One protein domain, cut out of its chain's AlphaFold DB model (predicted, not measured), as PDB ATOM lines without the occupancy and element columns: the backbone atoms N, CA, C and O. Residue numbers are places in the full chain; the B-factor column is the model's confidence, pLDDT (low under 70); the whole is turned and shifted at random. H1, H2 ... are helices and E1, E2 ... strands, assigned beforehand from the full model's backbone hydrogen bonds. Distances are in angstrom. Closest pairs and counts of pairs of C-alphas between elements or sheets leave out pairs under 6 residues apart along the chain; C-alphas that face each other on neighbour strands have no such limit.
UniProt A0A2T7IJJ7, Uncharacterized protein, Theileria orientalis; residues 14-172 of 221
ATOM      1  N   CYS A  14      41.843  27.813  18.515       51.16
ATOM      2  CA  CYS A  14      42.832  28.892  18.578       51.16
ATOM      3  C   CYS A  14      43.989  28.647  19.565       51.16
ATOM      4  O   CYS A  14      45.036  29.266  19.403       51.16
ATOM      5  N   LEU A  15      43.821  27.789  20.581       49.09
ATOM      6  CA  LEU A  15      44.822  27.564  21.644       49.09
ATOM      7  C   LEU A  15      45.307  26.113  21.768       49.09
ATOM      8  O   LEU A  15      46.328  25.870  22.410       49.09
ATOM      9  N   GLY A  16      44.590  25.145  21.198       42.91
ATOM     10  CA  GLY A  16      44.963  23.736  21.241       42.91
ATOM     11  C   GLY A  16      45.857  23.374  20.064       42.91
ATOM     12  O   GLY A  16      45.519  23.652  18.915       42.91
ATOM     13  N   GLY A  17      46.989  22.721  20.335       56.50
ATOM     14  CA  GLY A  17      47.685  21.965  19.296       56.50
ATOM     15  C   GLY A  17      46.721  20.984  18.617       56.50
ATOM     16  O   GLY A  17      45.731  20.573  19.217       56.50
ATOM     17  N   ASN A  18      46.985  20.633  17.358       65.38
ATOM     18  CA  ASN A  18      46.146  19.666  16.650       65.38
ATOM     19  C   ASN A  18      46.104  18.346  17.434       65.38
ATOM     20  O   ASN A  18      47.163  17.768  17.691       65.38
ATOM     21  N   ASP A  19      44.907  17.856  17.758       80.75
ATOM     22  CA  ASP A  19      44.742  16.557  18.408       80.75
ATOM     23  C   ASP A  19      45.270  15.470  17.454       80.75
ATOM     24  O   ASP A  19      44.862  15.375  16.289       80.75
ATOM     25  N   VAL A  20      46.210  14.659  17.942       85.44
ATOM     26  CA  VAL A  20      46.807  13.566  17.171       85.44
ATOM     27  C   VAL A  20      45.861  12.369  17.202       85.44
ATOM     28  O   VAL A  20      45.487  11.888  18.271       85.44
ATOM     29  N   ILE A  21      45.455  11.894  16.027       89.69
ATOM     30  CA  ILE A  21      44.457  10.831  15.874       89.69
ATOM     31  C   ILE A  21      44.983   9.657  15.054       89.69
ATOM     32  O   ILE A  21      45.900   9.785  14.239       89.69
ATOM     33  N   THR A  22      44.353   8.502  15.258       89.62
ATOM     34  CA  THR A  22      44.605   7.286  14.488       89.62
ATOM     35  C   THR A  22      43.587   7.153  13.361       89.62
ATOM     36  O   THR A  22      42.380   7.155  13.610       89.62
ATOM     37  N   LEU A  23      44.070   6.992  12.131       89.88
ATOM     38  CA  LEU A  23      43.255   6.604  10.987       89.88
ATOM     39  C   LEU A  23      43.217   5.075  10.887       89.88
ATOM     40  O   LEU A  23      44.242   4.436  10.661       89.88
ATOM     41  N   ASP A  24      42.032   4.493  11.037       87.81
ATOM     42  CA  ASP A  24      41.790   3.082  10.739       87.81
ATOM     43  C   ASP A  24      41.285   2.949   9.299       87.81
ATOM     44  O   ASP A  24      40.276   3.550   8.925       87.81
ATOM     45  N   LEU A  25      42.011   2.188   8.481       85.25
ATOM     46  CA  LEU A  25      41.662   1.944   7.083       85.25
ATOM     47  C   LEU A  25      40.608   0.845   6.908       85.25
ATOM     48  O   LEU A  25      40.131   0.643   5.786       85.25
ATOM     49  N   SER A  26      40.212   0.144   7.979       77.62
ATOM     50  CA  SER A  26      39.016  -0.700   7.937       77.62
ATOM     51  C   SER A  26      37.805   0.165   7.550       77.62
ATOM     52  O   SER A  26      37.730   1.343   7.877       77.62
ATOM     53  N   LYS A  27      36.904  -0.386   6.729       64.62
ATOM     54  CA  LYS A  27      36.042   0.324   5.751       64.62
ATOM     55  C   LYS A  27      35.307   1.600   6.202       64.62
ATOM     56  O   LYS A  27      34.953   2.411   5.339       64.62
ATOM     57  N   ASN A  28      35.105   1.810   7.498       65.00
ATOM     58  CA  ASN A  28      34.456   2.988   8.057       65.00
ATOM     59  C   ASN A  28      35.452   3.770   8.917       65.00
ATOM     60  O   ASN A  28      35.596   3.504  10.107       65.00
ATOM     61  N   ALA A  29      36.123   4.754   8.312       63.72
ATOM     62  CA  ALA A  29      36.860   5.749   9.080       63.72
ATOM     63  C   ALA A  29      35.903   6.460  10.055       63.72
ATOM     64  O   ALA A  29      34.727   6.662   9.744       63.72
ATOM     65  N   ASP A  30      36.402   6.845  11.231       74.50
ATOM     66  CA  ASP A  30      35.620   7.558  12.244       74.50
ATOM     67  C   ASP A  30      35.157   8.922  11.698       74.50
ATOM     68  O   ASP A  30      35.917   9.891  11.668       74.50
ATOM     69  N   HIS A  31      33.898   8.997  11.260       71.62
ATOM     70  CA  HIS A  31      33.300  10.193  10.656       71.62
ATOM     71  C   HIS A  31      33.271  11.411  11.594       71.62
ATOM     72  O   HIS A  31      33.060  12.529  11.129       71.62
ATOM     73  N   SER A  32      33.493  11.221  12.902       76.25
ATOM     74  CA  SER A  32      33.627  12.331  13.854       76.25
ATOM     75  C   SER A  32      34.985  13.037  13.776       76.25
ATOM     76  O   SER A  32      35.120  14.159  14.259       76.25
ATOM     77  N   LYS A  33      35.982  12.398  13.151       83.69
ATOM     78  CA  LYS A  33      37.371  12.878  13.046       83.69
ATOM     79  C   LYS A  33      37.858  12.992  11.606       83.69
ATOM     80  O   LYS A  33      38.817  13.716  11.341       83.69
ATOM     81  N   PHE A  34      37.200  12.297  10.683       87.50
ATOM     82  CA  PHE A  34      37.603  12.195   9.290       87.50
ATOM     83  C   PHE A  34      36.472  12.530   8.327       87.50
ATOM     84  O   PHE A  34      35.325  12.118   8.495       87.50
ATOM     85  N   ILE A  35      36.837  13.206   7.243       86.94
ATOM     86  CA  ILE A  35      36.001  13.383   6.061       86.94
ATOM     87  C   ILE A  35      36.443  12.333   5.045       86.94
ATOM     88  O   ILE A  35      37.582  12.350   4.580       86.94
ATOM     89  N   LYS A  36      35.540  11.410   4.702       88.56
ATOM     90  CA  LYS A  36      35.736  10.414   3.642       88.56
ATOM     91  C   LYS A  36      34.938  10.841   2.416       88.56
ATOM     92  O   LYS A  36      33.711  10.883   2.468       88.56
ATOM     93  N   LEU A  37      35.629  11.135   1.321       87.06
ATOM     94  CA  LEU A  37      35.014  11.490   0.044       87.06
ATOM     95  C   LEU A  37      35.265  10.390  -0.978       87.06
ATOM     96  O   LEU A  37      36.333   9.783  -0.995       87.06
ATOM     97  N   LYS A  38      34.262  10.138  -1.815       88.25
ATOM     98  CA  LYS A  38      34.310   9.162  -2.900       88.25
ATOM     99  C   LYS A  38      34.563   9.876  -4.221       88.25
ATOM    100  O   LYS A  38      33.911  10.876  -4.512       88.25
ATOM    101  N   HIS A  39      35.454   9.311  -5.022       87.12
ATOM    102  CA  HIS A  39      35.917   9.864  -6.288       87.12
ATOM    103  C   HIS A  39      36.014   8.784  -7.356       87.12
ATOM    104  O   HIS A  39      35.965   7.588  -7.065       87.12
ATOM    105  N   TYR A  40      36.194   9.224  -8.598       85.12
ATOM    106  CA  TYR A  40      36.375   8.350  -9.745       85.12
ATOM    107  C   TYR A  40      37.553   8.818 -10.590       85.12
ATOM    108  O   TYR A  40      37.672  10.002 -10.897       85.12
ATOM    109  N   TYR A  41      38.411   7.884 -10.992       83.69
ATOM    110  CA  TYR A  41      39.474   8.114 -11.964       83.69
ATOM    111  C   TYR A  41      39.323   7.111 -13.100       83.69
ATOM    112  O   TYR A  41      39.398   5.909 -12.869       83.69
ATOM    113  N   ARG A  42      39.054   7.589 -14.324       81.69
ATOM    114  CA  ARG A  42      38.747   6.727 -15.487       81.69
ATOM    115  C   ARG A  42      37.683   5.649 -15.181       81.69
ATOM    116  O   ARG A  42      37.790   4.514 -15.620       81.69
ATOM    117  N   GLY A  43      36.668   5.994 -14.384       79.12
ATOM    118  CA  GLY A  43      35.609   5.066 -13.956       79.12
ATOM    119  C   GLY A  43      35.974   4.152 -12.775       79.12
ATOM    120  O   GLY A  43      35.095   3.474 -12.245       79.12
ATOM    121  N   VAL A  44      37.224   4.172 -12.308       84.88
ATOM    122  CA  VAL A  44      37.678   3.431 -11.124       84.88
ATOM    123  C   VAL A  44      37.393   4.241  -9.865       84.88
ATOM    124  O   VAL A  44      37.846   5.376  -9.726       84.88
ATOM    125  N   GLU A  45      36.627   3.657  -8.950       89.19
ATOM    126  CA  GLU A  45      36.281   4.271  -7.669       89.19
ATOM    127  C   GLU A  45      37.486   4.292  -6.722       89.19
ATOM    128  O   GLU A  45      38.138   3.268  -6.525       89.19
ATOM    129  N   TYR A  46      37.738   5.435  -6.088       89.62
ATOM    130  CA  TYR A  46      38.686   5.570  -4.983       89.62
ATOM    131  C   TYR A  46      38.150   6.558  -3.943       89.62
ATOM    132  O   TYR A  46      37.146   7.239  -4.160       89.62
ATOM    133  N   PHE A  47      38.817   6.642  -2.798       90.50
ATOM    134  CA  PHE A  47      38.432   7.507  -1.695       90.50
ATOM    135  C   PHE A  47      39.572   8.437  -1.304       90.50
ATOM    136  O   PHE A  47      40.742   8.076  -1.401       90.50
ATOM    137  N   THR A  48      39.225   9.616  -0.804       89.62
ATOM    138  CA  THR A  48      40.151  10.448  -0.034       89.62
ATOM    139  C   THR A  48      39.666  10.517   1.399       89.62
ATOM    140  O   THR A  48      38.477  10.734   1.643       89.62
ATOM    141  N   ILE A  49      40.583  10.352   2.342       90.25
ATOM    142  CA  ILE A  49      40.319  10.506   3.766       90.25
ATOM    143  C   ILE A  49      41.166  11.657   4.283       90.25
ATOM    144  O   ILE A  49      42.391  11.616   4.194       90.25
ATOM    145  N   THR A  50      40.514  12.678   4.825       88.50
ATOM    146  CA  THR A  50      41.184  13.855   5.386       88.50
ATOM    147  C   THR A  50      40.745  14.061   6.830       88.50
ATOM    148  O   THR A  50      39.552  13.916   7.115       88.50
ATOM    149  N   PRO A  51      41.652  14.408   7.758       86.94
ATOM    150  CA  PRO A  51      41.245  14.800   9.099       86.94
ATOM    151  C   PRO A  51      40.384  16.070   9.032       86.94
ATOM    152  O   PRO A  51      40.605  16.951   8.198       86.94
ATOM    153  N   ILE A  52      39.383  16.161   9.905       84.00
ATOM    154  CA  ILE A  52      38.614  17.396  10.104       84.00
ATOM    155  C   ILE A  52      39.560  18.468  10.685       84.00
ATOM    156  O   ILE A  52      40.483  18.122  11.430       84.00
ATOM    157  N   PRO A  53      39.369  19.767  10.373       81.00
ATOM    158  CA  PRO A  53      40.173  20.837  10.957       81.00
ATOM    159  C   PRO A  53      40.288  20.737  12.487       81.00
ATOM    160  O   PRO A  53      39.288  20.546  13.174       81.00
ATOM    161  N   GLY A  54      41.509  20.884  13.010       76.69
ATOM    162  CA  GLY A  54      41.830  20.701  14.433       76.69
ATOM    163  C   GLY A  54      42.405  19.323  14.781       76.69
ATOM    164  O   GLY A  54      42.950  19.154  15.868       76.69
ATOM    165  N   TYR A  55      42.367  18.366  13.851       83.12
ATOM    166  CA  TYR A  55      42.987  17.051  14.006       83.12
ATOM    167  C   TYR A  55      44.184  16.856  13.069       83.12
ATOM    168  O   TYR A  55      44.282  17.472  12.007       83.12
ATOM    169  N   THR A  56      45.101  15.965  13.444       85.31
ATOM    170  CA  THR A  56      46.200  15.516  12.579       85.31
ATOM    171  C   THR A  56      46.396  14.011  12.701       85.31
ATOM    172  O   THR A  56      46.269  13.454  13.788       85.31
ATOM    173  N   ILE A  57      46.693  13.330  11.594       87.62
ATOM    174  CA  ILE A  57      46.942  11.886  11.637       87.62
ATOM    175  C   ILE A  57      48.347  11.658  12.202       87.62
ATOM    176  O   ILE A  57      49.330  12.126  11.627       87.62
ATOM    177  N   GLY A  58      48.424  10.957  13.333       85.62
ATOM    178  CA  GLY A  58      49.683  10.462  13.898       85.62
ATOM    179  C   GLY A  58      49.969   9.028  13.489       85.62
ATOM    180  O   GLY A  58      51.090   8.695  13.141       85.62
ATOM    181  N   THR A  59      48.934   8.194  13.442       86.56
ATOM    182  CA  THR A  59      49.090   6.766  13.161       86.56
ATOM    183  C   THR A  59      48.060   6.331  12.130       86.56
ATOM    184  O   THR A  59      46.896   6.728  12.202       86.56
ATOM    185  N   ILE A  60      48.461   5.486  11.184       86.12
ATOM    186  CA  ILE A  60      47.556   4.800  10.262       86.12
ATOM    187  C   ILE A  60      47.661   3.310  10.532       86.12
ATOM    188  O   ILE A  60      48.753   2.734  10.518       86.12
ATOM    189  N   LYS A  61      46.512   2.680  10.756       83.25
ATOM    190  CA  LYS A  61      46.415   1.248  11.005       83.25
ATOM    191  C   LYS A  61      45.396   0.588  10.092       83.25
ATOM    192  O   LYS A  61      44.495   1.232   9.556       83.25
ATOM    193  N   PHE A  62      45.519  -0.721   9.962       80.50
ATOM    194  CA  PHE A  62      44.507  -1.573   9.361       80.50
ATOM    195  C   PHE A  62      44.279  -2.756  10.290       80.50
ATOM    196  O   PHE A  62      45.197  -3.539  10.551       80.50
ATOM    197  N   TYR A  63      43.065  -2.852  10.834       77.50
ATOM    198  CA  TYR A  63      42.763  -3.748  11.949       77.50
ATOM    199  C   TYR A  63      43.730  -3.519  13.126       77.50
ATOM    200  O   TYR A  63      43.761  -2.431  13.707       77.50
ATOM    201  N   ASN A  64      44.529  -4.530  13.471       73.00
ATOM    202  CA  ASN A  64      45.462  -4.504  14.599       73.00
ATOM    203  C   ASN A  64      46.896  -4.139  14.188       73.00
ATOM    204  O   ASN A  64      47.788  -4.157  15.031       73.00
ATOM    205  N   TYR A  65      47.130  -3.816  12.915       74.00
ATOM    206  CA  TYR A  65      48.465  -3.552  12.389       74.00
ATOM    207  C   TYR A  65      48.684  -2.061  12.180       74.00
ATOM    208  O   TYR A  65      47.937  -1.425  11.436       74.00
ATOM    209  N   ILE A  66      49.727  -1.518  12.806       77.62
ATOM    210  CA  ILE A  66      50.213  -0.165  12.534       77.62
ATOM    211  C   ILE A  66      51.011  -0.217  11.232       77.62
ATOM    212  O   ILE A  66      51.980  -0.961  11.126       77.62
ATOM    213  N   ILE A  67      50.566   0.546  10.238       75.00
ATOM    214  CA  ILE A  67      51.181   0.590   8.906       75.00
ATOM    215  C   ILE A  67      52.054   1.837   8.762       75.00
ATOM    216  O   ILE A  67      53.081   1.812   8.095       75.00
ATOM    217  N   TYR A  68      51.646   2.932   9.395       80.56
ATOM    218  CA  TYR A  68      52.410   4.168   9.437       80.56
ATOM    219  C   TYR A  68      52.296   4.770  10.828       80.56
ATOM    220  O   TYR A  68      51.198   4.852  11.382       80.56
ATOM    221  N   ASP A  69      53.432   5.196  11.361       82.12
ATOM    222  CA  ASP A  69      53.524   5.893  12.631       82.12
ATOM    223  C   ASP A  69      54.414   7.118  12.444       82.12
ATOM    224  O   ASP A  69      55.571   7.005  12.028       82.12
ATOM    225  N   ARG A  70      53.830   8.293  12.667       81.44
ATOM    226  CA  ARG A  70      54.476   9.586  12.470       81.44
ATOM    227  C   ARG A  70      55.393   9.869  13.650       81.44
ATOM    228  O   ARG A  70      54.947   9.851  14.796       81.44
ATOM    229  N   LYS A  71      56.654  10.186  13.370       81.25
ATOM    230  CA  LYS A  71      57.638  10.556  14.388       81.25
ATOM    231  C   LYS A  71      57.630  12.057  14.648       81.25
ATOM    232  O   LYS A  71      57.184  12.860  13.826       81.25
ATOM    233  N   ASP A  72      58.160  12.445  15.801       72.75
ATOM    234  CA  ASP A  72      58.384  13.851  16.116       72.75
ATOM    235  C   ASP A  72      59.366  14.466  15.110       72.75
ATOM    236  O   ASP A  72      60.464  13.955  14.899       72.75
ATOM    237  N   GLY A  73      58.953  15.565  14.477       71.62
ATOM    238  CA  GLY A  73      59.702  16.221  13.401       71.62
ATOM    239  C   GLY A  73      59.242  15.852  11.989       71.62
ATOM    240  O   GLY A  73      59.560  16.594  11.063       71.62
ATOM    241  N   ASP A  74      58.441  14.795  11.819       74.56
ATOM    242  CA  ASP A  74      57.840  14.471  10.523       74.56
ATOM    243  C   ASP A  74      56.776  15.506  10.140       74.56
ATOM    244  O   ASP A  74      56.033  16.034  10.985       74.56
ATOM    245  N   ASP A  75      56.624  15.726   8.836       76.31
ATOM    246  CA  ASP A  75      55.583  16.593   8.300       76.31
ATOM    247  C   ASP A  75      54.177  16.123   8.670       76.31
ATOM    248  O   ASP A  75      53.903  14.945   8.917       76.31
ATOM    249  N   LYS A  76      53.249  17.081   8.729       79.88
ATOM    250  CA  LYS A  76      51.848  16.780   9.023       79.88
ATOM    251  C   LYS A  76      51.249  15.979   7.875       79.88
ATOM    252  O   LYS A  76      51.413  16.326   6.708       79.88
ATOM    253  N   VAL A  77      50.486  14.947   8.220       82.69
ATOM    254  CA  VAL A  77      49.663  14.224   7.253       82.69
ATOM    255  C   VAL A  77      48.458  15.087   6.891       82.69
ATOM    256  O   VAL A  77      47.624  15.398   7.747       82.69
ATOM    257  N   GLU A  78      48.361  15.452   5.617       81.31
ATOM    258  CA  GLU A  78      47.229  16.197   5.068       81.31
ATOM    259  C   GLU A  78      46.039  15.272   4.795       81.31
ATOM    260  O   GLU A  78      44.885  15.657   4.980       81.31
ATOM    261  N   GLY A  79      46.310  14.034   4.380       86.19
ATOM    262  CA  GLY A  79      45.291  13.016   4.173       86.19
ATOM    263  C   GLY A  79      45.790  11.832   3.358       86.19
ATOM    264  O   GLY A  79      46.981  11.685   3.082       86.19
ATOM    265  N   THR A  80      44.860  10.959   2.996       87.88
ATOM    266  CA  THR A  80      45.157   9.663   2.388       87.88
ATOM    267  C   THR A  80      44.279   9.420   1.168       87.88
ATOM    268  O   THR A  80      43.061   9.570   1.238       87.88
ATOM    269  N   TYR A  81      44.893   9.003   0.063       89.38
ATOM    270  CA  TYR A  81      44.223   8.459  -1.118       89.38
ATOM    271  C   TYR A  81      44.115   6.949  -0.963       89.38
ATOM    272  O   TYR A  81      45.105   6.311  -0.622       89.38
ATOM    273  N   LEU A  82      42.941   6.373  -1.195       89.81
ATOM    274  CA  LEU A  82      42.631   5.008  -0.792       89.81
ATOM    275  C   LEU A  82      41.824   4.268  -1.858       89.81
ATOM    276  O   LEU A  82      40.778   4.738  -2.301       89.81
ATOM    277  N   TYR A  83      42.268   3.066  -2.202       88.19
ATOM    278  CA  TYR A  83      41.545   2.104  -3.022       88.19
ATOM    279  C   TYR A  83      41.371   0.796  -2.246       88.19
ATOM    280  O   TYR A  83      42.338   0.241  -1.726       88.19
ATOM    281  N   TYR A  84      40.143   0.284  -2.179       87.06
ATOM    282  CA  TYR A  84      39.867  -1.023  -1.582       87.06
ATOM    283  C   TYR A  84      40.003  -2.110  -2.648       87.06
ATOM    284  O   TYR A  84      39.241  -2.142  -3.616       87.06
ATOM    285  N   ASN A  85      40.997  -2.988  -2.485       79.38
ATOM    286  CA  ASN A  85      41.293  -4.011  -3.478       79.38
ATOM    287  C   ASN A  85      40.244  -5.130  -3.471       79.38
ATOM    288  O   ASN A  85      40.273  -6.033  -2.633       79.38
ATOM    289  N   ARG A  86      39.378  -5.107  -4.484       74.88
ATOM    290  CA  ARG A  86      38.291  -6.074  -4.678       74.88
ATOM    291  C   ARG A  86      38.773  -7.520  -4.846       74.88
ATOM    292  O   ARG A  86      38.044  -8.439  -4.491       74.88
ATOM    293  N   TYR A  87      39.992  -7.739  -5.341       69.62
ATOM    294  CA  TYR A  87      40.554  -9.086  -5.540       69.62
ATOM    295  C   TYR A  87      41.133  -9.690  -4.265       69.62
ATOM    296  O   TYR A  87      41.353 -10.897  -4.201       69.62
ATOM    297  N   ASN A  88      41.403  -8.862  -3.257       68.06
ATOM    298  CA  ASN A  88      42.126  -9.271  -2.063       68.06
ATOM    299  C   ASN A  88      41.374  -8.858  -0.797       68.06
ATOM    300  O   ASN A  88      41.908  -8.128   0.028       68.06
ATOM    301  N   GLN A  89      40.116  -9.291  -0.670       71.19
ATOM    302  CA  GLN A  89      39.298  -9.093   0.537       71.19
ATOM    303  C   GLN A  89      39.179  -7.623   0.984       71.19
ATOM    304  O   GLN A  89      39.132  -7.332   2.177       71.19
ATOM    305  N   ASP A  90      39.153  -6.688   0.029       73.94
ATOM    306  CA  ASP A  90      39.143  -5.246   0.288       73.94
ATOM    307  C   ASP A  90      40.346  -4.756   1.106       73.94
ATOM    308  O   ASP A  90      40.256  -3.780   1.853       73.94
ATOM    309  N   ILE A  91      41.498  -5.413   0.950       78.81
ATOM    310  CA  ILE A  91      42.759  -4.930   1.503       78.81
ATOM    311  C   ILE A  91      43.080  -3.554   0.887       78.81
ATOM    312  O   ILE A  91      43.043  -3.404  -0.340       78.81
ATOM    313  N   PRO A  92      43.381  -2.534   1.710       83.38
ATOM    314  CA  PRO A  92      43.580  -1.178   1.231       83.38
ATOM    315  C   PRO A  92      44.924  -1.025   0.510       83.38
ATOM    316  O   PRO A  92      45.973  -1.440   1.006       83.38
ATOM    317  N   ILE A  93      44.890  -0.372  -0.648       85.25
ATOM    318  CA  ILE A  93      46.048   0.217  -1.326       85.25
ATOM    319  C   ILE A  93      45.917   1.724  -1.137       85.25
ATOM    320  O   ILE A  93      44.856   2.279  -1.430       85.25
ATOM    321  N   PHE A  94      46.950   2.392  -0.630       86.44
ATOM    322  CA  PHE A  94      46.820   3.804  -0.290       86.44
ATOM    323  C   PHE A  94      48.094   4.625  -0.475       86.44
ATOM    324  O   PHE A  94      49.195   4.099  -0.591       86.44
ATOM    325  N   LEU A  95      47.932   5.946  -0.507       85.25
ATOM    326  CA  LEU A  95      49.014   6.926  -0.508       85.25
ATOM    327  C   LEU A  95      48.724   7.995   0.538       85.25
ATOM    328  O   LEU A  95      47.595   8.465   0.653       85.25
ATOM    329  N   ILE A  96      49.746   8.395   1.276       84.38
ATOM    330  CA  ILE A  96      49.709   9.414   2.314       84.38
ATOM    331  C   ILE A  96      50.296  10.692   1.718       84.38
ATOM    332  O   ILE A  96      51.437  10.696   1.254       84.38
ATOM    333  N   LYS A  97      49.526  11.778   1.751       83.25
ATOM    334  CA  LYS A  97      50.022  13.119   1.446       83.25
ATOM    335  C   LYS A  97      50.489  13.773   2.743       83.25
ATOM    336  O   LYS A  97      49.698  13.904   3.680       83.25
ATOM    337  N   THR A  98      51.752  14.175   2.794       78.38
ATOM    338  CA  THR A  98      52.364  14.896   3.919       78.38
ATOM    339  C   THR A  98      52.887  16.249   3.453       78.38
ATOM    340  O   THR A  98      53.290  16.373   2.302       78.38
ATOM    341  N   GLY A  99      52.912  17.254   4.327       69.94
ATOM    342  CA  GLY A  99      53.548  18.537   4.020       69.94
ATOM    343  C   GLY A  99      53.017  19.718   4.831       69.94
ATOM    344  O   GLY A  99      52.191  19.576   5.738       69.94
ATOM    345  N   ILE A 100      53.517  20.909   4.491       54.75
ATOM    346  CA  ILE A 100      53.180  22.179   5.143       54.75
ATOM    347  C   ILE A 100      52.281  23.008   4.214       54.75
ATOM    348  O   ILE A 100      52.742  23.846   3.447       54.75
ATOM    349  N   VAL A 101      50.975  22.758   4.304       48.59
ATOM    350  CA  VAL A 101      49.846  23.614   3.895       48.59
ATOM    351  C   VAL A 101      50.058  24.449   2.620       48.59
ATOM    352  O   VAL A 101      50.333  25.651   2.672       48.59
ATOM    353  N   ARG A 102      49.678  23.875   1.473       45.78
ATOM    354  CA  ARG A 102      48.931  24.609   0.433       45.78
ATOM    355  C   ARG A 102      47.744  23.777  -0.053       45.78
ATOM    356  O   ARG A 102      47.825  23.037  -1.015       45.78
ATOM    357  N   LYS A 103      46.628  23.976   0.658       46.81
ATOM    358  CA  LYS A 103      45.216  23.786   0.280       46.81
ATOM    359  C   LYS A 103      44.908  22.720  -0.785       46.81
ATOM    360  O   LYS A 103      45.092  22.965  -1.965       46.81
ATOM    361  N   ASN A 104      44.175  21.696  -0.343       53.38
ATOM    362  CA  ASN A 104      43.189  20.902  -1.091       53.38
ATOM    363  C   ASN A 104      43.652  19.501  -1.495       53.38
ATOM    364  O   ASN A 104      44.360  19.323  -2.477       53.38
ATOM    365  N   ILE A 105      43.120  18.499  -0.793       49.88
ATOM    366  CA  ILE A 105      42.920  17.138  -1.306       49.88
ATOM    367  C   ILE A 105      41.521  17.148  -1.935       49.88
ATOM    368  O   ILE A 105      40.553  16.662  -1.353       49.88
ATOM    369  N   PHE A 106      41.371  17.842  -3.061       52.84
ATOM    370  CA  PHE A 106      40.115  17.873  -3.812       52.84
ATOM    371  C   PHE A 106      40.292  17.136  -5.138       52.84
ATOM    372  O   PHE A 106      41.400  17.106  -5.679       52.84
ATOM    373  N   PRO A 107      39.218  16.517  -5.654       48.41
ATOM    374  CA  PRO A 107      39.276  15.806  -6.917       48.41
ATOM    375  C   PRO A 107      39.629  16.756  -8.057       48.41
ATOM    376  O   PRO A 107      39.222  17.917  -8.073       48.41
ATOM    377  N   VAL A 108      40.376  16.210  -9.013       48.50
ATOM    378  CA  VAL A 108      40.879  16.879 -10.212       48.50
ATOM    379  C   VAL A 108      39.706  17.342 -11.080       48.50
ATOM    380  O   VAL A 108      39.261  16.626 -11.971       48.50
ATOM    381  N   ASN A 109      39.215  18.554 -10.828       42.97
ATOM    382  CA  ASN A 109      38.360  19.309 -11.739       42.97
ATOM    383  C   ASN A 109      39.102  20.585 -12.166       42.97
ATOM    384  O   ASN A 109      38.691  21.690 -11.845       42.97
ATOM    385  N   GLY A 110      40.202  20.380 -12.895       41.59
ATOM    386  CA  GLY A 110      40.795  21.307 -13.860       41.59
ATOM    387  C   GLY A 110      41.247  22.706 -13.401       41.59
ATOM    388  O   GLY A 110      40.429  23.610 -13.251       41.59
ATOM    389  N   ARG A 111      42.570  22.917 -13.520       37.75
ATOM    390  CA  ARG A 111      43.332  24.181 -13.670       37.75
ATOM    391  C   ARG A 111      43.863  24.880 -12.404       37.75
ATOM    392  O   ARG A 111      43.914  26.109 -12.366       37.75
ATOM    393  N   SER A 112      44.376  24.145 -11.421       40.81
ATOM    394  CA  SER A 112      45.275  24.680 -10.378       40.81
ATOM    395  C   SER A 112      46.575  23.868 -10.248       40.81
ATOM    396  O   SER A 112      46.585  22.687 -10.566       40.81
ATOM    397  N   GLN A 113      47.678  24.457  -9.757       46.75
ATOM    398  CA  GLN A 113      48.927  23.712  -9.468       46.75
ATOM    399  C   GLN A 113      48.707  22.544  -8.486       46.75
ATOM    400  O   GLN A 113      49.359  21.510  -8.589       46.75
ATOM    401  N   ASN A 114      47.734  22.670  -7.578       52.56
ATOM    402  CA  ASN A 114      47.351  21.590  -6.665       52.56
ATOM    403  C   ASN A 114      46.645  20.444  -7.405       52.56
ATOM    404  O   ASN A 114      46.631  19.313  -6.924       52.56
ATOM    405  N   ASP A 115      46.097  20.705  -8.593       61.28
ATOM    406  CA  ASP A 115      45.495  19.677  -9.433       61.28
ATOM    407  C   ASP A 115      46.565  18.799 -10.080       61.28
ATOM    408  O   ASP A 115      46.305  17.620 -10.274       61.28
ATOM    409  N   GLU A 116      47.756  19.329 -10.382       65.75
ATOM    410  CA  GLU A 116      48.861  18.543 -10.948       65.75
ATOM    411  C   GLU A 116      49.446  17.578  -9.914       65.75
ATOM    412  O   GLU A 116      49.598  16.391 -10.201       65.75
ATOM    413  N   GLU A 117      49.686  18.051  -8.686       71.00
ATOM    414  CA  GLU A 117      50.147  17.204  -7.579       71.00
ATOM    415  C   GLU A 117      49.101  16.136  -7.227       71.00
ATOM    416  O   GLU A 117      49.411  14.948  -7.157       71.00
ATOM    417  N   ASN A 118      47.834  16.526  -7.054       74.31
ATOM    418  CA  ASN A 118      46.772  15.571  -6.743       74.31
ATOM    419  C   ASN A 118      46.540  14.583  -7.897       74.31
ATOM    420  O   ASN A 118      46.285  13.405  -7.650       74.31
ATOM    421  N   LEU A 119      46.663  15.024  -9.152       75.19
ATOM    422  CA  LEU A 119      46.603  14.140 -10.314       75.19
ATOM    423  C   LEU A 119      47.764  13.148 -10.318       75.19
ATOM    424  O   LEU A 119      47.536  11.977 -10.618       75.19
ATOM    425  N   LEU A 120      48.976  13.582  -9.965       76.88
ATOM    426  CA  LEU A 120      50.127  12.697  -9.825       76.88
ATOM    427  C   LEU A 120      49.882  11.654  -8.733       76.88
ATOM    428  O   LEU A 120      50.034  10.465  -8.987       76.88
ATOM    429  N   LEU A 121      49.402  12.068  -7.559       79.31
ATOM    430  CA  LEU A 121      49.057  11.158  -6.464       79.31
ATOM    431  C   LEU A 121      48.006  10.132  -6.889       79.31
ATOM    432  O   LEU A 121      48.188   8.931  -6.691       79.31
ATOM    433  N   VAL A 122      46.921  10.574  -7.525       82.81
ATOM    434  CA  VAL A 122      45.882   9.663  -8.016       82.81
ATOM    435  C   VAL A 122      46.443   8.722  -9.082       82.81
ATOM    436  O   VAL A 122      46.188   7.523  -9.014       82.81
ATOM    437  N   ARG A 123      47.248   9.209 -10.034       80.25
ATOM    438  CA  ARG A 123      47.903   8.361 -11.045       80.25
ATOM    439  C   ARG A 123      48.807   7.317 -10.409       80.25
ATOM    440  O   ARG A 123      48.718   6.148 -10.768       80.25
ATOM    441  N   THR A 124      49.615   7.716  -9.435       78.69
ATOM    442  CA  THR A 124      50.498   6.823  -8.689       78.69
ATOM    443  C   THR A 124      49.692   5.751  -7.964       78.69
ATOM    444  O   THR A 124      50.023   4.572  -8.077       78.69
ATOM    445  N   LEU A 125      48.582   6.114  -7.309       84.44
ATOM    446  CA  LEU A 125      47.683   5.145  -6.673       84.44
ATOM    447  C   LEU A 125      47.161   4.149  -7.712       84.44
ATOM    448  O   LEU A 125      47.241   2.940  -7.509       84.44
ATOM    449  N   MET A 126      46.664   4.656  -8.837       86.38
ATOM    450  CA  MET A 126      46.087   3.840  -9.903       86.38
ATOM    451  C   MET A 126      47.124   2.926 -10.555       86.38
ATOM    452  O   MET A 126      46.801   1.791 -10.886       86.38
ATOM    453  N   ARG A 127      48.385   3.352 -10.656       79.75
ATOM    454  CA  ARG A 127      49.485   2.505 -11.129       79.75
ATOM    455  C   ARG A 127      49.727   1.329 -10.181       79.75
ATOM    456  O   ARG A 127      49.860   0.202 -10.644       79.75
ATOM    457  N   PHE A 128      49.690   1.546  -8.860       78.44
ATOM    458  CA  PHE A 128      49.750   0.432  -7.898       78.44
ATOM    459  C   PHE A 128      48.570  -0.513  -8.036       78.44
ATOM    460  O   PHE A 128      48.763  -1.727  -8.033       78.44
ATOM    461  N   VAL A 129      47.365   0.037  -8.185       82.19
ATOM    462  CA  VAL A 129      46.167  -0.770  -8.419       82.19
ATOM    463  C   VAL A 129      46.336  -1.613  -9.681       82.19
ATOM    464  O   VAL A 129      46.102  -2.815  -9.625       82.19
ATOM    465  N   GLN A 130      46.805  -1.027 -10.783       81.94
ATOM    466  CA  GLN A 130      47.021  -1.726 -12.047       81.94
ATOM    467  C   GLN A 130      48.035  -2.867 -11.917       81.94
ATOM    468  O   GLN A 130      47.734  -3.985 -12.330       81.94
ATOM    469  N   VAL A 131      49.208  -2.608 -11.326       78.25
ATOM    470  CA  VAL A 131      50.277  -3.612 -11.159       78.25
ATOM    471  C   VAL A 131      49.823  -4.776 -10.273       78.25
ATOM    472  O   VAL A 131      50.204  -5.921 -10.500       78.25
ATOM    473  N   LEU A 132      48.986  -4.496  -9.273       76.00
ATOM    474  CA  LEU A 132      48.416  -5.505  -8.378       76.00
ATOM    475  C   LEU A 132      47.190  -6.225  -8.954       76.00
ATOM    476  O   LEU A 132      46.750  -7.228  -8.389       76.00
ATOM    477  N   THR A 133      46.625  -5.718 -10.046       78.19
ATOM    478  CA  THR A 133      45.451  -6.294 -10.703       78.19
ATOM    479  C   THR A 133      45.897  -7.302 -11.768       78.19
ATOM    480  O   THR A 133      46.800  -6.995 -12.549       78.19
ATOM    481  N   PRO A 134      45.273  -8.494 -11.855       79.56
ATOM    482  CA  PRO A 134      45.582  -9.459 -12.907       79.56
ATOM    483  C   PRO A 134      45.446  -8.855 -14.313       79.56
ATOM    484  O   PRO A 134      44.451  -8.203 -14.607       79.56
ATOM    485  N   VAL A 135      46.400  -9.135 -15.208       79.88
ATOM    486  CA  VAL A 135      46.429  -8.588 -16.585       79.88
ATOM    487  C   VAL A 135      45.177  -8.941 -17.396       79.88
ATOM    488  O   VAL A 135      44.763  -8.192 -18.274       79.88
ATOM    489  N   THR A 136      44.547 -10.076 -17.090       79.75
ATOM    490  CA  THR A 136      43.308 -10.534 -17.733       79.75
ATOM    491  C   THR A 136      42.065  -9.769 -17.285       79.75
ATOM    492  O   THR A 136      40.986  -9.997 -17.823       79.75
ATOM    493  N   ASP A 137      42.175  -8.940 -16.249       83.44
ATOM    494  CA  ASP A 137      41.047  -8.205 -15.704       83.44
ATOM    495  C   ASP A 137      40.800  -6.899 -16.470       83.44
ATOM    496  O   ASP A 137      41.730  -6.165 -16.807       83.44
ATOM    497  N   ALA A 138      39.527  -6.569 -16.689       82.62
ATOM    498  CA  ALA A 138      39.122  -5.333 -17.348       82.62
ATOM    499  C   ALA A 138      39.674  -4.075 -16.651       82.62
ATOM    500  O   ALA A 138      40.000  -3.101 -17.328       82.62
ATOM    501  N   LEU A 139      39.832  -4.086 -15.323       82.75
ATOM    502  CA  LEU A 139      40.430  -2.988 -14.563       82.75
ATOM    503  C   LEU A 139      41.888  -2.737 -14.976       82.75
ATOM    504  O   LEU A 139      42.296  -1.581 -15.070       82.75
ATOM    505  N   HIS A 140      42.658  -3.788 -15.270       83.31
ATOM    506  CA  HIS A 140      44.036  -3.644 -15.737       83.31
ATOM    507  C   HIS A 140      44.090  -2.927 -17.094       83.31
ATOM    508  O   HIS A 140      44.937  -2.057 -17.300       83.31
ATOM    509  N   THR A 141      43.148  -3.233 -17.993       81.81
ATOM    510  CA  THR A 141      43.000  -2.556 -19.291       81.81
ATOM    511  C   THR A 141      42.486  -1.121 -19.151       81.81
ATOM    512  O   THR A 141      43.001  -0.228 -19.817       81.81
ATOM    513  N   VAL A 142      41.514  -0.865 -18.266       82.12
ATOM    514  CA  VAL A 142      40.987   0.488 -17.973       82.12
ATOM    515  C   VAL A 142      42.088   1.411 -17.446       82.12
ATOM    516  O   VAL A 142      42.144   2.600 -17.775       82.12
ATOM    517  N   LEU A 143      42.984   0.846 -16.642       82.81
ATOM    518  CA  LEU A 143      44.172   1.516 -16.135       82.81
ATOM    519  C   LEU A 143      45.369   1.419 -17.096       82.81
ATOM    520  O   LEU A 143      46.443   1.899 -16.763       82.81
ATOM    521  N   GLY A 144      45.202   0.859 -18.296       72.12
ATOM    522  CA  GLY A 144      46.214   0.865 -19.348       72.12
ATOM    523  C   GLY A 144      46.635   2.288 -19.733       72.12
ATOM    524  O   GLY A 144      45.830   3.226 -19.686       72.12
ATOM    525  N   ASN A 145      47.898   2.460 -20.132       67.62
ATOM    526  CA  ASN A 145      48.463   3.747 -20.565       67.62
ATOM    527  C   ASN A 145      48.437   4.836 -19.468       67.62
ATOM    528  O   ASN A 145      47.958   5.952 -19.687       67.62
ATOM    529  N   LEU A 146      48.905   4.502 -18.260       70.06
ATOM    530  CA  LEU A 146      49.240   5.492 -17.221       70.06
ATOM    531  C   LEU A 146      50.655   6.086 -17.403       70.06
ATOM    532  O   LEU A 146      50.973   7.077 -16.751       70.06
ATOM    533  N   ASP A 147      51.472   5.493 -18.282       55.75
ATOM    534  CA  ASP A 147      52.937   5.631 -18.368       55.75
ATOM    535  C   ASP A 147      53.469   6.730 -19.314       55.75
ATOM    536  O   ASP A 147      54.590   6.625 -19.804       55.75
ATOM    537  N   ASP A 148      52.767   7.848 -19.508       53.38
ATOM    538  CA  ASP A 148      53.401   8.994 -20.198       53.38
ATOM    539  C   ASP A 148      54.531   9.643 -19.359       53.38
ATOM    540  O   ASP A 148      55.241  10.523 -19.842       53.38
ATOM    541  N   ILE A 149      54.733   9.212 -18.102       47.09
ATOM    542  CA  ILE A 149      55.848   9.626 -17.239       47.09
ATOM    543  C   ILE A 149      56.335   8.412 -16.429       47.09
ATOM    544  O   ILE A 149      55.652   7.937 -15.520       47.09
ATOM    545  N   GLN A 150      57.530   7.901 -16.744       42.38
ATOM    546  CA  GLN A 150      58.190   6.851 -15.962       42.38
ATOM    547  C   GLN A 150      58.679   7.410 -14.617       42.38
ATOM    548  O   GLN A 150      59.757   7.988 -14.530       42.38
ATOM    549  N   GLU A 151      57.925   7.187 -13.541       47.03
ATOM    550  CA  GLU A 151      58.505   7.210 -12.192       47.03
ATOM    551  C   GLU A 151      59.112   5.835 -11.857       47.03
ATOM    552  O   GLU A 151      58.505   4.808 -12.200       47.03
ATOM    553  N   PRO A 152      60.279   5.773 -11.185       43.03
ATOM    554  CA  PRO A 152      60.945   4.516 -10.871       43.03
ATOM    555  C   PRO A 152      60.125   3.703  -9.860       43.03
ATOM    556  O   PRO A 152      60.010   4.036  -8.678       43.03
ATOM    557  N   LEU A 153      59.550   2.597 -10.333       47.91
ATOM    558  CA  LEU A 153      58.929   1.581  -9.491       47.91
ATOM    559  C   LEU A 153      60.028   0.593  -9.063       47.91
ATOM    560  O   LEU A 153      60.418  -0.276  -9.835       47.91
ATOM    561  N   VAL A 154      60.557   0.728  -7.846       39.62
ATOM    562  CA  VAL A 154      61.448  -0.299  -7.270       39.62
ATOM    563  C   VAL A 154      60.595  -1.521  -6.876       39.62
ATOM    564  O   VAL A 154      59.540  -1.341  -6.253       39.62
ATOM    565  N   PRO A 155      60.989  -2.755  -7.247       41.41
ATOM    566  CA  PRO A 155      60.135  -3.933  -7.151       41.41
ATOM    567  C   PRO A 155      60.156  -4.529  -5.739       41.41
ATOM    568  O   PRO A 155      60.852  -5.502  -5.474       41.41
ATOM    569  N   THR A 156      59.337  -3.989  -4.836       40.44
ATOM    570  CA  THR A 156      59.007  -4.669  -3.572       40.44
ATOM    571  C   THR A 156      57.547  -4.413  -3.225       40.44
ATOM    572  O   THR A 156      57.202  -3.534  -2.438       40.44
ATOM    573  N   ILE A 157      56.651  -5.150  -3.879       44.62
ATOM    574  CA  ILE A 157      55.208  -5.023  -3.670       44.62
ATOM    575  C   ILE A 157      54.799  -5.976  -2.547       44.62
ATOM    576  O   ILE A 157      54.556  -7.164  -2.765       44.62
ATOM    577  N   ASN A 158      54.758  -5.443  -1.327       45.34
ATOM    578  CA  ASN A 158      54.169  -6.115  -0.176       45.34
ATOM    579  C   ASN A 158      52.651  -5.885  -0.137       45.34
ATOM    580  O   ASN A 158      52.119  -4.887  -0.628       45.34
ATOM    581  N   SER A 159      51.944  -6.848   0.445       52.28
ATOM    582  CA  SER A 159      50.508  -6.798   0.691       52.28
ATOM    583  C   SER A 159      50.200  -5.732   1.752       52.28
ATOM    584  O   SER A 159      50.686  -5.797   2.877       52.28
ATOM    585  N   ILE A 160      49.384  -4.753   1.350       54.78
ATOM    586  CA  ILE A 160      49.265  -3.385   1.887       54.78
ATOM    587  C   ILE A 160      50.415  -2.487   1.437       54.78
ATOM    588  O   ILE A 160      51.482  -2.431   2.039       54.78
ATOM    589  N   THR A 161      50.159  -1.752   0.357       62.50
ATOM    590  CA  THR A 161      51.073  -0.732  -0.154       62.50
ATOM    591  C   THR A 161      50.636   0.633   0.365       62.50
ATOM    592  O   THR A 161      49.505   1.051   0.106       62.50
ATOM    593  N   TYR A 162      51.544   1.315   1.066       63.31
ATOM    594  CA  TYR A 162      51.453   2.736   1.386       63.31
ATOM    595  C   TYR A 162      52.657   3.471   0.807       63.31
ATOM    596  O   TYR A 162      53.738   2.898   0.676       63.31
ATOM    597  N   ARG A 163      52.491   4.744   0.446       67.69
ATOM    598  CA  ARG A 163      53.619   5.626   0.114       67.69
ATOM    599  C   ARG A 163      53.395   6.996   0.701       67.69
ATOM    600  O   ARG A 163      52.259   7.459   0.707       67.69
ATOM    601  N   VAL A 164      54.469   7.630   1.147       60.56
ATOM    602  CA  VAL A 164      54.446   8.999   1.653       60.56
ATOM    603  C   VAL A 164      54.954   9.927   0.556       60.56
ATOM    604  O   VAL A 164      56.049   9.724   0.029       60.56
ATOM    605  N   TYR A 165      54.141  10.920   0.206       58.81
ATOM    606  CA  TYR A 165      54.496  11.973  -0.736       58.81
ATOM    607  C   TYR A 165      54.580  13.304   0.002       58.81
ATOM    608  O   TYR A 165      53.577  13.774   0.546       58.81
ATOM    609  N   ASN A 166      55.773  13.895   0.009       55.34
ATOM    610  CA  ASN A 166      56.051  15.176   0.641       55.34
ATOM    611  C   ASN A 166      56.475  16.210  -0.401       55.34
ATOM    612  O   ASN A 166      57.661  16.266  -0.699       55.34
ATOM    613  N   GLY A 167      55.538  16.970  -0.982       45.72
ATOM    614  CA  GLY A 167      55.793  18.178  -1.792       45.72
ATOM    615  C   GLY A 167      56.941  18.145  -2.825       45.72
ATOM    616  O   GLY A 167      57.410  19.209  -3.221       45.72
ATOM    617  N   GLY A 168      57.426  16.967  -3.238       38.22
ATOM    618  CA  GLY A 168      58.676  16.795  -3.991       38.22
ATOM    619  C   GLY A 168      59.598  15.633  -3.569       38.22
ATOM    620  O   GLY A 168      60.579  15.388  -4.265       38.22
ATOM    621  N   GLN A 169      59.333  14.897  -2.480       40.25
ATOM    622  CA  GLN A 169      60.138  13.735  -2.066       40.25
ATOM    623  C   GLN A 169      59.285  12.518  -1.684       40.25
ATOM    624  O   GLN A 169      58.233  12.632  -1.049       40.25
ATOM    625  N   TYR A 170      59.765  11.340  -2.098       45.94
ATOM    626  CA  TYR A 170      59.087  10.050  -1.989       45.94
ATOM    627  C   TYR A 170      59.770   9.192  -0.927       45.94
ATOM    628  O   TYR A 170      60.977   8.967  -0.999       45.94
ATOM    629  N   ILE A 171      58.995   8.653   0.014       45.69
ATOM    630  CA  ILE A 171      59.488   7.665   0.979       45.69
ATOM    631  C   ILE A 171      58.518   6.479   0.994       45.69
ATOM    632  O   ILE A 171      57.314   6.633   1.215       45.69
ATOM    633  N   GLY A 172      59.044   5.285   0.716       41.56
ATOM    634  CA  GLY A 172      58.343   4.011   0.872       41.56
ATOM    635  C   GLY A 172      58.950   3.201   2.021       41.56
ATOM    636  O   GLY A 172      60.162   3.035   2.070       41.56
TER     637      GLY A 172
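AT A GLANCE: This is residues 14 to 172 of the 221 residues of an uncharacterized protein of Theileria orientalis (UniProt A0A2T7IJJ7). A strongly twisted six-stranded sheet curls round one long helix, H1, while a small three-stranded sheet packs on part of its other face, making a partial sandwich. The short helix H2 lies at one end of the long axis, and residues 14 to 18, before E1, lie toward the other. The printed part has 159 residues, with two named helices and nine named strands in the order E1 E2 E3 E4 E5 E6 E7 H1 H2 E8 E9; the class is mixed, helices and strands. The large sheet runs E2 E3 E6 E7 E8 E9 and the small one E1 E4 E5, both mixed. The whole is compact, with a radius of gyration of the C-alphas of 15.5 A and spans of 54 by 38 by 28 A.

IN THESE COORDINATES: E1, residues 19 to 24, begins at C-alpha 19 (44.742, 16.557, 18.408). E2, residues 34 to 41, is 21.7 A long, and E3, residues 44 to 51, is 23.5 A. E4, residues 55 to 62, bends by 66 degrees at residue 58; E5 is residues 65 to 69. E6, residues 77 to 85, is 22.8 A long, and E7, residues 91 to 98, is 22.2 A. H1, residues 113 to 132, measures 29.2 A and begins at (48.927, 23.712, -9.468). H2 is residues 138 to 142, E8 residues 164 to 166, and E9 residues 169 to 171, ending at C-alpha 171 (59.488, 7.665, 0.979).

HOW THE PARTS SIT: E1 and E4 are parallel neighbours at 26 degrees, with N 21 and O 56 2.8 A apart, within hydrogen-bond range. E4 and E5 form a hairpin, with N 60 and O 68 at 2.8 A. In the large sheet, E2 and E3 form a hairpin, with N 37 and O 48 at 2.9 A; E3 and E6 are antiparallel, with N 47 and O 82 at 2.8 A. E6 and E7 form another hairpin, with N 81 and O 95 at 2.8 A. E7 and E8 are parallel, with N 165 and O 96 at 2.9 A; E7, H1, H2 and E8 make a strand-helix-strand unit, two parallel neighbour strands with helices between, and its crossover is left-handed. E8 and E9 are a hairpin, with N 169 and O 166 at 2.8 A. The sheets make a sandwich, two sheets face to face, 9.8 A centre to centre where they face each other; the closest C-alphas of E4 and E6 are those of Ile 57 and Val 77, 5.7 A apart. H1 is on one face of the large sheet, two layers of helix and strands; its closest C-alphas to E7 are Leu 125 and Leu 95, 6.6 A apart. H1, with residues 130 to 131 alone, only just touches H2, with 3 pairs of C-alphas within 8 A, and only at the corner; the closest are Gln 130 and His 140, 5.1 A. In H1 and H2 every O i to N i+4 pair is within hydrogen-bond range.

THE WHOLE: The two C-alphas farthest apart are those of Leu 15 and Thr 136, 54.8 A. The printed part has no cut. The links E7 to H1, 14 residues, and H2 to E8, 21 residues, are long. The mean pLDDT of the printed part is 71.5; 55 residues are under 70, among them residues 99 to 116 and 147 to 172.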